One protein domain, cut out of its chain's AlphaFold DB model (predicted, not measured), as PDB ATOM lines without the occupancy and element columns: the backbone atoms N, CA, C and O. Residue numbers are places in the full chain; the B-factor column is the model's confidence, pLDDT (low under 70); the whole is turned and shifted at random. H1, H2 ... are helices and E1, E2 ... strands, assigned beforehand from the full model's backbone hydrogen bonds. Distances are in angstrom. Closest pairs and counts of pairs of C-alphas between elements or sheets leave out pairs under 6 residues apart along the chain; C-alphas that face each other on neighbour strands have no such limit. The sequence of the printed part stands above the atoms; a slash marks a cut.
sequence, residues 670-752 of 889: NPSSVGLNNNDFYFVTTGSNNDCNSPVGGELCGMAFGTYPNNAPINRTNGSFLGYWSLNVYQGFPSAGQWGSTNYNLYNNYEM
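AT A GLANCE: This is residues 670 to 752 of the 889 residues of the protein "Thaumatin domain-containing protein" of Legionella gratiana (UniProt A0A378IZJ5). Little regular structure: a small core of two strand pairs, hairpin E2-E3 beside E1-E4, with one-turn helices H1 and H2 off to one side and long loops around. The printed part has 83 residues, with four named strands and two named helices in the order E1, E2, E3, E4, H1, H2 along the chain; both two-strand sheets are antiparallel. The class is mixed, with 27 residues in named elements; the whole is compact, radius of gyration of the C-alphas 11.8 A, spans 34 by 31 by 20 A.

IN THESE COORDINATES: E1, residues 682 to 684, 6.2 A, begins at C-alpha (304.611, 131.409, 328.229). E2 is 700 to 705, 14.5 A; E3 714 to 719, 13.4 A; E4 721 to 724, 8.6 A; H1 727 to 730, 5.6 A. H2, 746 to 749, 4.7 A, ends at C-alpha (296.371, 117.521, 328.639).

HOW THE PARTS SIT: In hairpin E2-E3, N 702 and O 717 are 2.9 A apart. Between E1 and E4, N 683 and O 723 are 2.8 A apart. The closest C-alphas of E1 and E2, Tyr 682 and Gly 702, are 4.7 A apart. H1 and H2 are close but not clearly touching, the closest C-alphas, Tyr 730 and Tyr 747, 5.6 A apart. Both are too short for an O i to N i+4 pair; each has its one O i to N i+3 pair within range. H2 is apart from E1, E2, E3 and E4.

THE WHOLE: The farthest C-alphas, Gly 697 and Met 752, are 34.0 A apart. The printed part has no cut. Links E1 to E2 and H1 to H2 are long, 15 residues each. Residues 708 to 711 are under pLDDT 70.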
ATOM      1  N   ASN A 670     309.012 130.419 337.454       91.25
ATOM      2  CA  ASN A 670     309.473 129.143 336.941       91.25
ATOM      3  C   ASN A 670     308.371 128.076 337.045       91.25
ATOM      4  O   ASN A 670     308.249 127.419 338.080       91.25
ATOM      5  N   PRO A 671     307.599 127.848 335.968       89.12
ATOM      6  CA  PRO A 671     306.531 126.855 335.959       89.12
ATOM      7  C   PRO A 671     307.006 125.390 335.988       89.12
ATOM      8  O   PRO A 671     306.164 124.505 335.911       89.12
ATOM      9  N   SER A 672     308.304 125.085 336.136       84.12
ATOM     10  CA  SER A 672     308.871 123.722 335.995       84.12
ATOM     11  C   SER A 672     308.578 122.758 337.159       84.12
ATOM     12  O   SER A 672     309.342 121.835 337.445       84.12
ATOM     13  N   SER A 673     307.446 122.944 337.837       81.25
ATOM     14  CA  SER A 673     306.962 122.030 338.870       81.25
ATOM     15  C   SER A 673     306.595 120.657 338.293       81.25
ATOM     16  O   SER A 673     306.320 120.504 337.104       81.25
ATOM     17  N   VAL A 674     306.561 119.634 339.154       81.25
ATOM     18  CA  VAL A 674     306.191 118.265 338.757       81.25
ATOM     19  C   VAL A 674     304.830 118.270 338.063       81.25
ATOM     20  O   VAL A 674     303.835 118.688 338.659       81.25
ATOM     21  N   GLY A 675     304.809 117.773 336.825       86.06
ATOM     22  CA  GLY A 675     303.604 117.683 336.003       86.06
ATOM     23  C   GLY A 675     303.379 118.856 335.054       86.06
ATOM     24  O   GLY A 675     302.456 118.776 334.255       86.06
ATOM     25  N   LEU A 676     304.199 119.911 335.113       92.81
ATOM     26  CA  LEU A 676     304.070 121.113 334.289       92.81
ATOM     27  C   LEU A 676     305.181 121.224 333.236       92.81
ATOM     28  O   LEU A 676     306.306 120.766 333.436       92.81
ATOM     29  N   ASN A 677     304.868 121.880 332.119       92.06
ATOM     30  CA  ASN A 677     305.830 122.246 331.081       92.06
ATOM     31  C   ASN A 677     305.867 123.768 330.918       92.06
ATOM     32  O   ASN A 677     304.833 124.373 330.663       92.06
ATOM     33  N   ASN A 678     307.050 124.385 330.995       92.31
ATOM     34  CA  ASN A 678     307.188 125.844 330.933       92.31
ATOM     35  C   ASN A 678     306.569 126.470 329.682       92.31
ATOM     36  O   ASN A 678     305.948 127.529 329.763       92.31
ATOM     37  N   ASN A 679     306.690 125.798 328.536       93.62
ATOM     38  CA  ASN A 679     306.168 126.320 327.280       93.62
ATOM     39  C   ASN A 679     304.641 126.484 327.346       93.62
ATOM     40  O   ASN A 679     304.082 127.315 326.638       93.62
ATOM     41  N   ASP A 680     303.944 125.689 328.164       94.56
ATOM     42  CA  ASP A 680     302.488 125.763 328.353       94.56
ATOM     43  C   ASP A 680     302.055 127.035 329.081       94.56
ATOM     44  O   ASP A 680     300.866 127.312 329.137       94.56
ATOM     45  N   PHE A 681     302.978 127.802 329.658       95.12
ATOM     46  CA  PHE A 681     302.651 128.982 330.454       95.12
ATOM     47  C   PHE A 681     303.175 130.268 329.830       95.12
ATOM     48  O   PHE A 681     302.594 131.316 330.078       95.12
ATOM     49  N   TYR A 682     304.203 130.223 328.978       95.81
ATOM     50  CA  TYR A 682     304.611 131.409 328.229       95.81
ATOM     51  C   TYR A 682     303.516 131.826 327.248       95.81
ATOM     52  O   TYR A 682     303.141 131.059 326.363       95.81
ATOM     53  N   PHE A 683     303.037 133.058 327.377       95.06
ATOM     54  CA  PHE A 683     302.197 133.698 326.378       95.06
ATOM     55  C   PHE A 683     303.071 134.529 325.451       95.06
ATOM     56  O   PHE A 683     303.856 135.360 325.914       95.06
ATOM     57  N   VAL A 684     302.949 134.299 324.147       94.12
ATOM     58  CA  VAL A 684     303.799 134.932 323.134       94.12
ATOM     59  C   VAL A 684     302.971 135.616 322.051       94.12
ATOM     60  O   VAL A 684     301.753 135.442 321.961       94.12
ATOM     61  N   THR A 685     303.629 136.434 321.232       90.81
ATOM     62  CA  THR A 685     303.020 137.110 320.076       90.81
ATOM     63  C   THR A 685     302.267 136.138 319.162       90.81
ATOM     64  O   THR A 685     302.679 134.993 318.991       90.81
ATOM     65  N   THR A 686     301.168 136.600 318.551       88.38
ATOM     66  CA  THR A 686     300.298 135.771 317.696       88.38
ATOM     67  C   THR A 686     301.054 135.088 316.571       88.38
ATOM     68  O   THR A 686     301.885 135.710 315.911       88.38
ATOM     69  N   GLY A 687     300.677 133.848 316.283       86.88
ATOM     70  CA  GLY A 687     301.266 133.070 315.204       86.88
ATOM     71  C   GLY A 687     300.453 131.821 314.892       86.88
ATOM     72  O   GLY A 687     299.629 131.361 315.691       86.88
ATOM     73  N   SER A 688     300.682 131.254 313.710       88.19
ATOM     74  CA  SER A 688     300.169 129.927 313.382       88.19
ATOM     75  C   SER A 688     300.833 128.863 314.256       88.19
ATOM     76  O   SER A 688     301.946 129.042 314.763       88.19
ATOM     77  N   ASN A 689     300.144 127.733 314.420       90.31
ATOM     78  CA  ASN A 689     300.723 126.571 315.075       90.31
ATOM     79  C   ASN A 689     301.920 126.064 314.258       90.31
ATOM     80  O   ASN A 689     301.750 125.649 313.112       90.31
ATOM     81  N   ASN A 690     303.114 126.108 314.842       89.62
ATOM     82  CA  ASN A 690     304.347 125.633 314.207       89.62
ATOM     83  C   ASN A 690     305.115 124.633 315.085       89.62
ATOM     84  O   ASN A 690     306.247 124.276 314.755       89.62
ATOM     85  N   ASP A 691     304.503 124.210 316.196       89.75
ATOM     86  CA  ASP A 691     305.054 123.294 317.199       89.75
ATOM     87  C   ASP A 691     306.437 123.728 317.718       89.75
ATOM     88  O   ASP A 691     307.223 122.908 318.179       89.75
ATOM     89  N   CYS A 692     306.740 125.025 317.623       90.25
ATOM     90  CA  CYS A 692     308.027 125.622 317.951       90.25
ATOM     91  C   CYS A 692     309.224 125.112 317.125       90.25
ATOM     92  O   CYS A 692     310.367 125.232 317.560       90.25
ATOM     93  N   ASN A 693     309.009 124.590 315.911       83.50
ATOM     94  CA  ASN A 693     310.057 123.920 315.124       83.50
ATOM     95  C   ASN A 693     311.197 124.824 314.596       83.50
ATOM     96  O   ASN A 693     312.184 124.294 314.088       83.50
ATOM     97  N   SER A 694     311.100 126.154 314.717       72.06
ATOM     98  CA  SER A 694     312.106 127.099 314.193       72.06
ATOM     99  C   SER A 694     312.173 128.404 315.006       72.06
ATOM    100  O   SER A 694     311.613 129.404 314.557       72.06
ATOM    101  N   PRO A 695     312.768 128.434 316.213       73.38
ATOM    102  CA  PRO A 695     312.898 129.682 316.965       73.38
ATOM    103  C   PRO A 695     313.989 130.560 316.342       73.38
ATOM    104  O   PRO A 695     315.115 130.105 316.120       73.38
ATOM    105  N   VAL A 696     313.667 131.820 316.057       74.12
ATOM    106  CA  VAL A 696     314.670 132.844 315.734       74.12
ATOM    107  C   VAL A 696     315.256 133.371 317.049       74.12
ATOM    108  O   VAL A 696     314.603 133.319 318.088       74.12
ATOM    109  N   GLY A 697     316.514 133.825 317.045       77.25
ATOM    110  CA  GLY A 697     317.228 134.213 318.268       77.25
ATOM    111  C   GLY A 697     316.409 135.127 319.193       77.25
ATOM    112  O   GLY A 697     316.031 136.225 318.794       77.25
ATOM    113  N   GLY A 698     316.160 134.658 320.422       81.44
ATOM    114  CA  GLY A 698     315.392 135.358 321.459       81.44
ATOM    115  C   GLY A 698     313.890 135.039 321.506       81.44
ATOM    116  O   GLY A 698     313.229 135.381 322.482       81.44
ATOM    117  N   GLU A 699     313.323 134.355 320.511       90.88
ATOM    118  CA  GLU A 699     311.929 133.897 320.581       90.88
ATOM    119  C   GLU A 699     311.747 132.771 321.607       90.88
ATOM    120  O   GLU A 699     312.592 131.884 321.753       90.88
ATOM    121  N   LEU A 700     310.601 132.785 322.288       92.38
ATOM    122  CA  LEU A 700     310.173 131.726 323.192       92.38
ATOM    123  C   LEU A 700     309.171 130.807 322.510       92.38
ATOM    124  O   LEU A 700     308.268 131.262 321.808       92.38
ATOM    125  N   CYS A 701     309.279 129.518 322.811       94.25
ATOM    126  CA  CYS A 701     308.217 128.565 322.538       94.25
ATOM    127  C   CYS A 701     307.091 128.753 323.560       94.25
ATOM    128  O   CYS A 701     307.290 128.508 324.749       94.25
ATOM    129  N   GLY A 702     305.908 129.159 323.108       95.12
ATOM    130  CA  GLY A 702     304.787 129.482 323.986       95.12
ATOM    131  C   GLY A 702     303.422 129.224 323.361       95.12
ATOM    132  O   GLY A 702     303.301 128.683 322.258       95.12
ATOM    133  N   MET A 703     302.386 129.607 324.096       94.62
ATOM    134  CA  MET A 703     301.002 129.619 323.642       94.62
ATOM    135  C   MET A 703     300.646 131.009 323.115       94.62
ATOM    136  O   MET A 703     301.034 132.022 323.694       94.62
ATOM    137  N   ALA A 704     299.889 131.070 322.024       92.44
ATOM    138  CA  ALA A 704     299.425 132.325 321.445       92.44
ATOM    139  C   ALA A 704     298.053 132.150 320.795       92.44
ATOM    140  O   ALA A 704     297.706 131.062 320.338       92.44
ATOM    141  N   PHE A 705     297.281 133.228 320.687       89.75
ATOM    142  CA  PHE A 705     296.142 133.231 319.772       89.75
ATOM    143  C   PHE A 705     296.636 133.234 318.316       89.75
ATOM    144  O   PHE A 705     297.713 133.749 318.009       89.75
ATOM    145  N   GLY A 706     295.853 132.668 317.395       84.06
ATOM    146  CA  GLY A 706     296.202 132.691 315.972       84.06
ATOM    147  C   GLY A 706     296.205 134.096 315.348       84.06
ATOM    148  O   GLY A 706     297.028 134.360 314.475       84.06
ATOM    149  N   THR A 707     295.315 134.994 315.788       80.38
ATOM    150  CA  THR A 707     295.195 136.395 315.333       80.38
ATOM    151  C   THR A 707     294.563 137.289 316.415       80.38
ATOM    152  O   THR A 707     293.860 136.789 317.294       80.38
ATOM    153  N   TYR A 708     294.760 138.615 316.318       68.56
ATOM    154  CA  TYR A 708     294.084 139.642 317.137       68.56
ATOM    155  C   TYR A 708     292.982 140.392 316.347       68.56
ATOM    156  O   TYR A 708     293.212 140.677 315.170       68.56
ATOM    157  N   PRO A 709     291.831 140.770 316.961       57.56
ATOM    158  CA  PRO A 709     291.317 140.347 318.271       57.56
ATOM    159  C   PRO A 709     290.601 138.973 318.222       57.56
ATOM    160  O   PRO A 709     289.539 138.813 317.629       57.56
ATOM    161  N   ASN A 710     291.227 137.978 318.854       61.66
ATOM    162  CA  ASN A 710     290.724 136.824 319.624       61.66
ATOM    163  C   ASN A 710     289.359 136.177 319.329       61.66
ATOM    164  O   ASN A 710     288.554 135.978 320.234       61.66
ATOM    165  N   ASN A 711     289.196 135.670 318.104       60.12
ATOM    166  CA  ASN A 711     288.323 134.518 317.805       60.12
ATOM    167  C   ASN A 711     289.096 133.330 317.199       60.12
ATOM    168  O   ASN A 711     288.501 132.378 316.692       60.12
ATOM    169  N   ALA A 712     290.429 133.404 317.196       75.69
ATOM    170  CA  ALA A 712     291.282 132.392 316.596       75.69
ATOM    171  C   ALA A 712     291.623 131.271 317.594       75.69
ATOM    172  O   ALA A 712     291.695 131.528 318.798       75.69
ATOM    173  N   PRO A 713     291.887 130.047 317.106       89.19
ATOM    174  CA  PRO A 713     292.373 128.962 317.947       89.19
ATOM    175  C   PRO A 713     293.677 129.319 318.677       89.19
ATOM    176  O   PRO A 713     294.502 130.079 318.159       89.19
ATOM    177  N   ILE A 714     293.867 128.738 319.861       93.44
ATOM    178  CA  ILE A 714     295.103 128.833 320.644       93.44
ATOM    179  C   ILE A 714     296.135 127.863 320.051       93.44
ATOM    180  O   ILE A 714     295.870 126.666 319.919       93.44
ATOM    181  N   ASN A 715     297.307 128.379 319.694       93.88
ATOM    182  CA  ASN A 715     298.378 127.686 318.982       93.88
ATOM    183  C   ASN A 715     299.646 127.573 319.832       93.88
ATOM    184  O   ASN A 715     299.935 128.455 320.640       93.88
ATOM    185  N   ARG A 716     300.444 126.531 319.571       95.06
ATOM    186  CA  ARG A 716     301.841 126.447 319.999       95.06
ATOM    187  C   ARG A 716     302.713 127.151 318.965       95.06
ATOM    188  O   ARG A 716     302.750 126.721 317.808       95.06
ATOM    189  N   THR A 717     303.410 128.212 319.359       93.44
ATOM    190  CA  THR A 717     304.223 128.988 318.418       93.44
ATOM    191  C   THR A 717     305.490 129.561 319.048       93.44
ATOM    192  O   THR A 717     305.603 129.636 320.272       93.44
ATOM    193  N   ASN A 718     306.440 129.952 318.198       93.75
ATOM    194  CA  ASN A 718     307.590 130.754 318.606       93.75
ATOM    195  C   ASN A 718     307.218 132.231 318.487       93.75
ATOM    196  O   ASN A 718     306.671 132.642 317.464       93.75
ATOM    197  N   GLY A 719     307.505 133.022 319.513       92.19
ATOM    198  CA  GLY A 719     307.215 134.449 319.484       92.19
ATOM    199  C   GLY A 719     307.924 135.230 320.578       92.19
ATOM    200  O   GLY A 719     308.596 134.666 321.443       92.19
ATOM    201  N   SER A 720     307.761 136.550 320.536       93.06
ATOM    202  CA  SER A 720     308.250 137.425 321.606       93.06
ATOM    203  C   SER A 720     307.348 137.301 322.834       93.06
ATOM    204  O   SER A 720     306.145 137.062 322.706       93.06
ATOM    205  N   PHE A 721     307.927 137.445 324.021       94.50
ATOM    206  CA  PHE A 721     307.233 137.256 325.290       94.50
ATOM    207  C   PHE A 721     306.184 138.349 325.530       94.50
ATOM    208  O   PHE A 721     306.478 139.536 325.416       94.50
ATOM    209  N   LEU A 722     304.966 137.946 325.897       94.56
ATOM    210  CA  LEU A 722     303.867 138.843 326.268       94.56
ATOM    211  C   LEU A 722     303.444 138.705 327.734       94.56
ATOM    212  O   LEU A 722     302.828 139.619 328.278       94.56
ATOM    213  N   GLY A 723     303.739 137.579 328.376       95.62
ATOM    214  CA  GLY A 723     303.330 137.315 329.750       95.62
ATOM    215  C   GLY A 723     303.287 135.826 330.068       95.62
ATOM    216  O   GLY A 723     303.756 134.991 329.295       95.62
ATOM    217  N   TYR A 724     302.668 135.497 331.194       96.19
ATOM    218  CA  TYR A 724     302.376 134.133 331.599       96.19
ATOM    219  C   TYR A 724     300.874 133.895 331.650       96.19
ATOM    220  O   TYR A 724     300.129 134.672 332.249       96.19
ATOM    221  N   TRP A 725     300.431 132.788 331.070       93.19
ATOM    222  CA  TRP A 725     299.151 132.197 331.427       93.19
ATOM    223  C   TRP A 725     299.294 131.418 332.723       93.19
ATOM    224  O   TRP A 725     300.372 130.976 333.112       93.19
ATOM    225  N   SER A 726     298.164 131.227 333.369       91.38
ATOM    226  CA  SER A 726     297.988 130.361 334.519       91.38
ATOM    227  C   SER A 726     297.004 129.257 334.147       91.38
ATOM    228  O   SER A 726     296.194 129.390 333.225       91.38
ATOM    229  N   LEU A 727     297.077 128.129 334.853       90.44
ATOM    230  CA  LEU A 727     296.305 126.940 334.493       90.44
ATOM    231  C   LEU A 727     294.782 127.189 334.542       90.44
ATOM    232  O   LEU A 727     294.032 126.614 333.758       90.44
ATOM    233  N   ASN A 728     294.327 128.096 335.408       87.06
ATOM    234  CA  ASN A 728     292.924 128.508 335.491       87.06
ATOM    235  C   ASN A 728     292.397 129.167 334.201       87.06
ATOM    236  O   ASN A 728     291.208 129.052 333.922       87.06
ATOM    237  N   VAL A 729     293.246 129.823 333.403       89.06
ATOM    238  CA  VAL A 729     292.840 130.462 332.141       89.06
ATOM    239  C   VAL A 729     292.364 129.399 331.153       89.06
ATOM    240  O   VAL A 729     291.357 129.585 330.469       89.06
ATOM    241  N   TYR A 730     293.020 128.236 331.134       92.00
ATOM    242  CA  TYR A 730     292.667 127.127 330.248       92.00
ATOM    243  C   TYR A 730     291.317 126.482 330.559       92.00
ATOM    244  O   TYR A 730     290.702 125.919 329.653       92.00
ATOM    245  N   GLN A 731     290.807 126.619 331.788       89.81
ATOM    246  CA  GLN A 731     289.465 126.156 332.153       89.81
ATOM    247  C   GLN A 731     288.381 126.807 331.276       89.81
ATOM    248  O   GLN A 731     287.374 126.166 330.972       89.81
ATOM    249  N   GLY A 732     288.618 128.037 330.800       88.94
ATOM    250  CA  GLY A 732     287.727 128.763 329.893       88.94
ATOM    251  C   GLY A 732     287.682 128.220 328.457       88.94
ATOM    252  O   GLY A 732     286.860 128.678 327.660       88.94
ATOM    253  N   PHE A 733     288.522 127.233 328.113       91.62
ATOM    254  CA  PHE A 733     288.652 126.685 326.758       91.62
ATOM    255  C   PHE A 733     288.402 125.159 326.684       91.62
ATOM    256  O   PHE A 733     289.275 124.409 326.234       91.62
ATOM    257  N   PRO A 734     287.215 124.661 327.091       92.62
ATOM    258  CA  PRO A 734     286.932 123.224 327.165       92.62
ATOM    259  C   PRO A 734     286.726 122.547 325.800       92.62
ATOM    260  O   PRO A 734     286.752 121.321 325.701       92.62
ATOM    261  N   SER A 735     286.468 123.311 324.735       93.25
ATOM    262  CA  SER A 735     286.102 122.764 323.426       93.25
ATOM    263  C   SER A 735     287.320 122.575 322.533       93.25
ATOM    264  O   SER A 735     288.101 123.498 322.336       93.25
ATOM    265  N   ALA A 736     287.435 121.410 321.887       90.50
ATOM    266  CA  ALA A 736     288.567 121.101 321.009       90.50
ATOM    267  C   ALA A 736     288.778 122.127 319.876       90.50
ATOM    268  O   ALA A 736     289.918 122.413 319.532       90.50
ATOM    269  N   GLY A 737     287.707 122.726 319.339       90.25
ATOM    270  CA  GLY A 737     287.796 123.744 318.280       90.25
ATOM    271  C   GLY A 737     288.406 125.086 318.711       90.25
ATOM    272  O   GLY A 737     288.700 125.911 317.854       90.25
ATOM    273  N   GLN A 738     288.609 125.311 320.013       92.38
ATOM    274  CA  GLN A 738     289.297 126.498 320.540       92.38
ATOM    275  C   GLN A 738     290.827 126.367 320.460       92.38
ATOM    276  O   GLN A 738     291.542 127.326 320.741       92.38
ATOM    277  N   TRP A 739     291.335 125.201 320.059       93.56
ATOM    278  CA  TRP A 739     292.754 124.868 320.014       93.56
ATOM    279  C   TRP A 739     293.170 124.563 318.578       93.56
ATOM    280  O   TRP A 739     292.484 123.826 317.871       93.56
ATOM    281  N   GLY A 740     294.298 125.111 318.130       90.94
ATOM    282  CA  GLY A 740     294.793 124.872 316.772       90.94
ATOM    283  C   GLY A 740     295.429 123.497 316.579       90.94
ATOM    284  O   GLY A 740     295.697 123.094 315.451       90.94
ATOM    285  N   SER A 741     295.659 122.766 317.670       91.25
ATOM    286  CA  SER A 741     296.188 121.406 317.662       91.25
ATOM    287  C   SER A 741     295.630 120.612 318.835       91.25
ATOM    288  O   SER A 741     295.591 121.094 319.968       91.25
ATOM    289  N   THR A 742     295.250 119.358 318.586       90.12
ATOM    290  CA  THR A 742     294.820 118.433 319.643       90.12
ATOM    291  C   THR A 742     295.954 118.078 320.600       90.12
ATOM    292  O   THR A 742     295.684 117.811 321.764       90.12
ATOM    293  N   ASN A 743     297.210 118.118 320.136       90.19
ATOM    294  CA  ASN A 743     298.387 117.820 320.961       90.19
ATOM    295  C   ASN A 743     298.635 118.893 322.029       90.19
ATOM    296  O   ASN A 743     299.221 118.610 323.070       90.19
ATOM    297  N   TYR A 744     298.177 120.121 321.773       92.12
ATOM    298  CA  TYR A 744     298.335 121.264 322.671       92.12
ATOM    299  C   TYR A 744     296.997 121.772 323.198       92.12
ATOM    300  O   TYR A 744     296.901 122.923 323.607       92.12
ATOM    301  N   ASN A 745     295.968 120.920 323.212       94.50
ATOM    302  CA  ASN A 745     294.750 121.200 323.955       94.50
ATOM    303  C   ASN A 745     295.036 121.027 325.453       94.50
ATOM    304  O   ASN A 745     294.917 119.929 326.001       94.50
ATOM    305  N   LEU A 746     295.441 122.116 326.111       94.88
ATOM    306  CA  LEU A 746     295.908 122.059 327.497       94.88
ATOM    307  C   LEU A 746     294.775 121.785 328.495       94.88
ATOM    308  O   LEU A 746     295.031 121.206 329.548       94.88
ATOM    309  N   TYR A 747     293.517 122.075 328.145       95.50
ATOM    310  CA  TYR A 747     292.366 121.646 328.948       95.50
ATOM    311  C   TYR A 747     292.318 120.115 329.089       95.50
ATOM    312  O   TYR A 747     292.119 119.588 330.187       95.50
ATOM    313  N   ASN A 748     292.549 119.396 327.984       95.00
ATOM    314  CA  ASN A 748     292.603 117.934 327.980       95.00
ATOM    315  C   ASN A 748     293.920 117.400 328.548       95.00
ATOM    316  O   ASN A 748     293.885 116.453 329.332       95.00
ATOM    317  N   ASN A 749     295.061 118.000 328.190       94.06
ATOM    318  CA  ASN A 749     296.371 117.521 328.639       94.06
ATOM    319  C   ASN A 749     296.506 117.554 330.162       94.06
ATOM    320  O   ASN A 749     297.108 116.643 330.712       94.06
ATOM    321  N   TYR A 750     295.919 118.553 330.829       94.25
ATOM    322  CA  TYR A 750     295.892 118.666 332.291       94.25
ATOM    323  C   TYR A 750     294.624 118.079 332.934       94.25
ATOM    324  O   TYR A 750     294.388 118.279 334.123       94.25
ATOM    325  N   GLU A 751     293.808 117.354 332.163       94.81
ATOM    326  CA  GLU A 751     292.589 116.677 332.617       94.81
ATOM    327  C   GLU A 751     291.597 117.567 333.399       94.81
ATOM    328  O   GLU A 751     290.925 117.113 334.328       94.81
ATOM    329  N   MET A 752     291.440 118.837 333.014       94.56
ATOM    330  CA  MET A 752     290.592 119.788 333.753       94.56
ATOM    331  C   MET A 752     289.119 119.358 333.803       94.56
ATOM    332  O   MET A 752     288.430 119.597 334.788       94.56
TER     333      MET A 752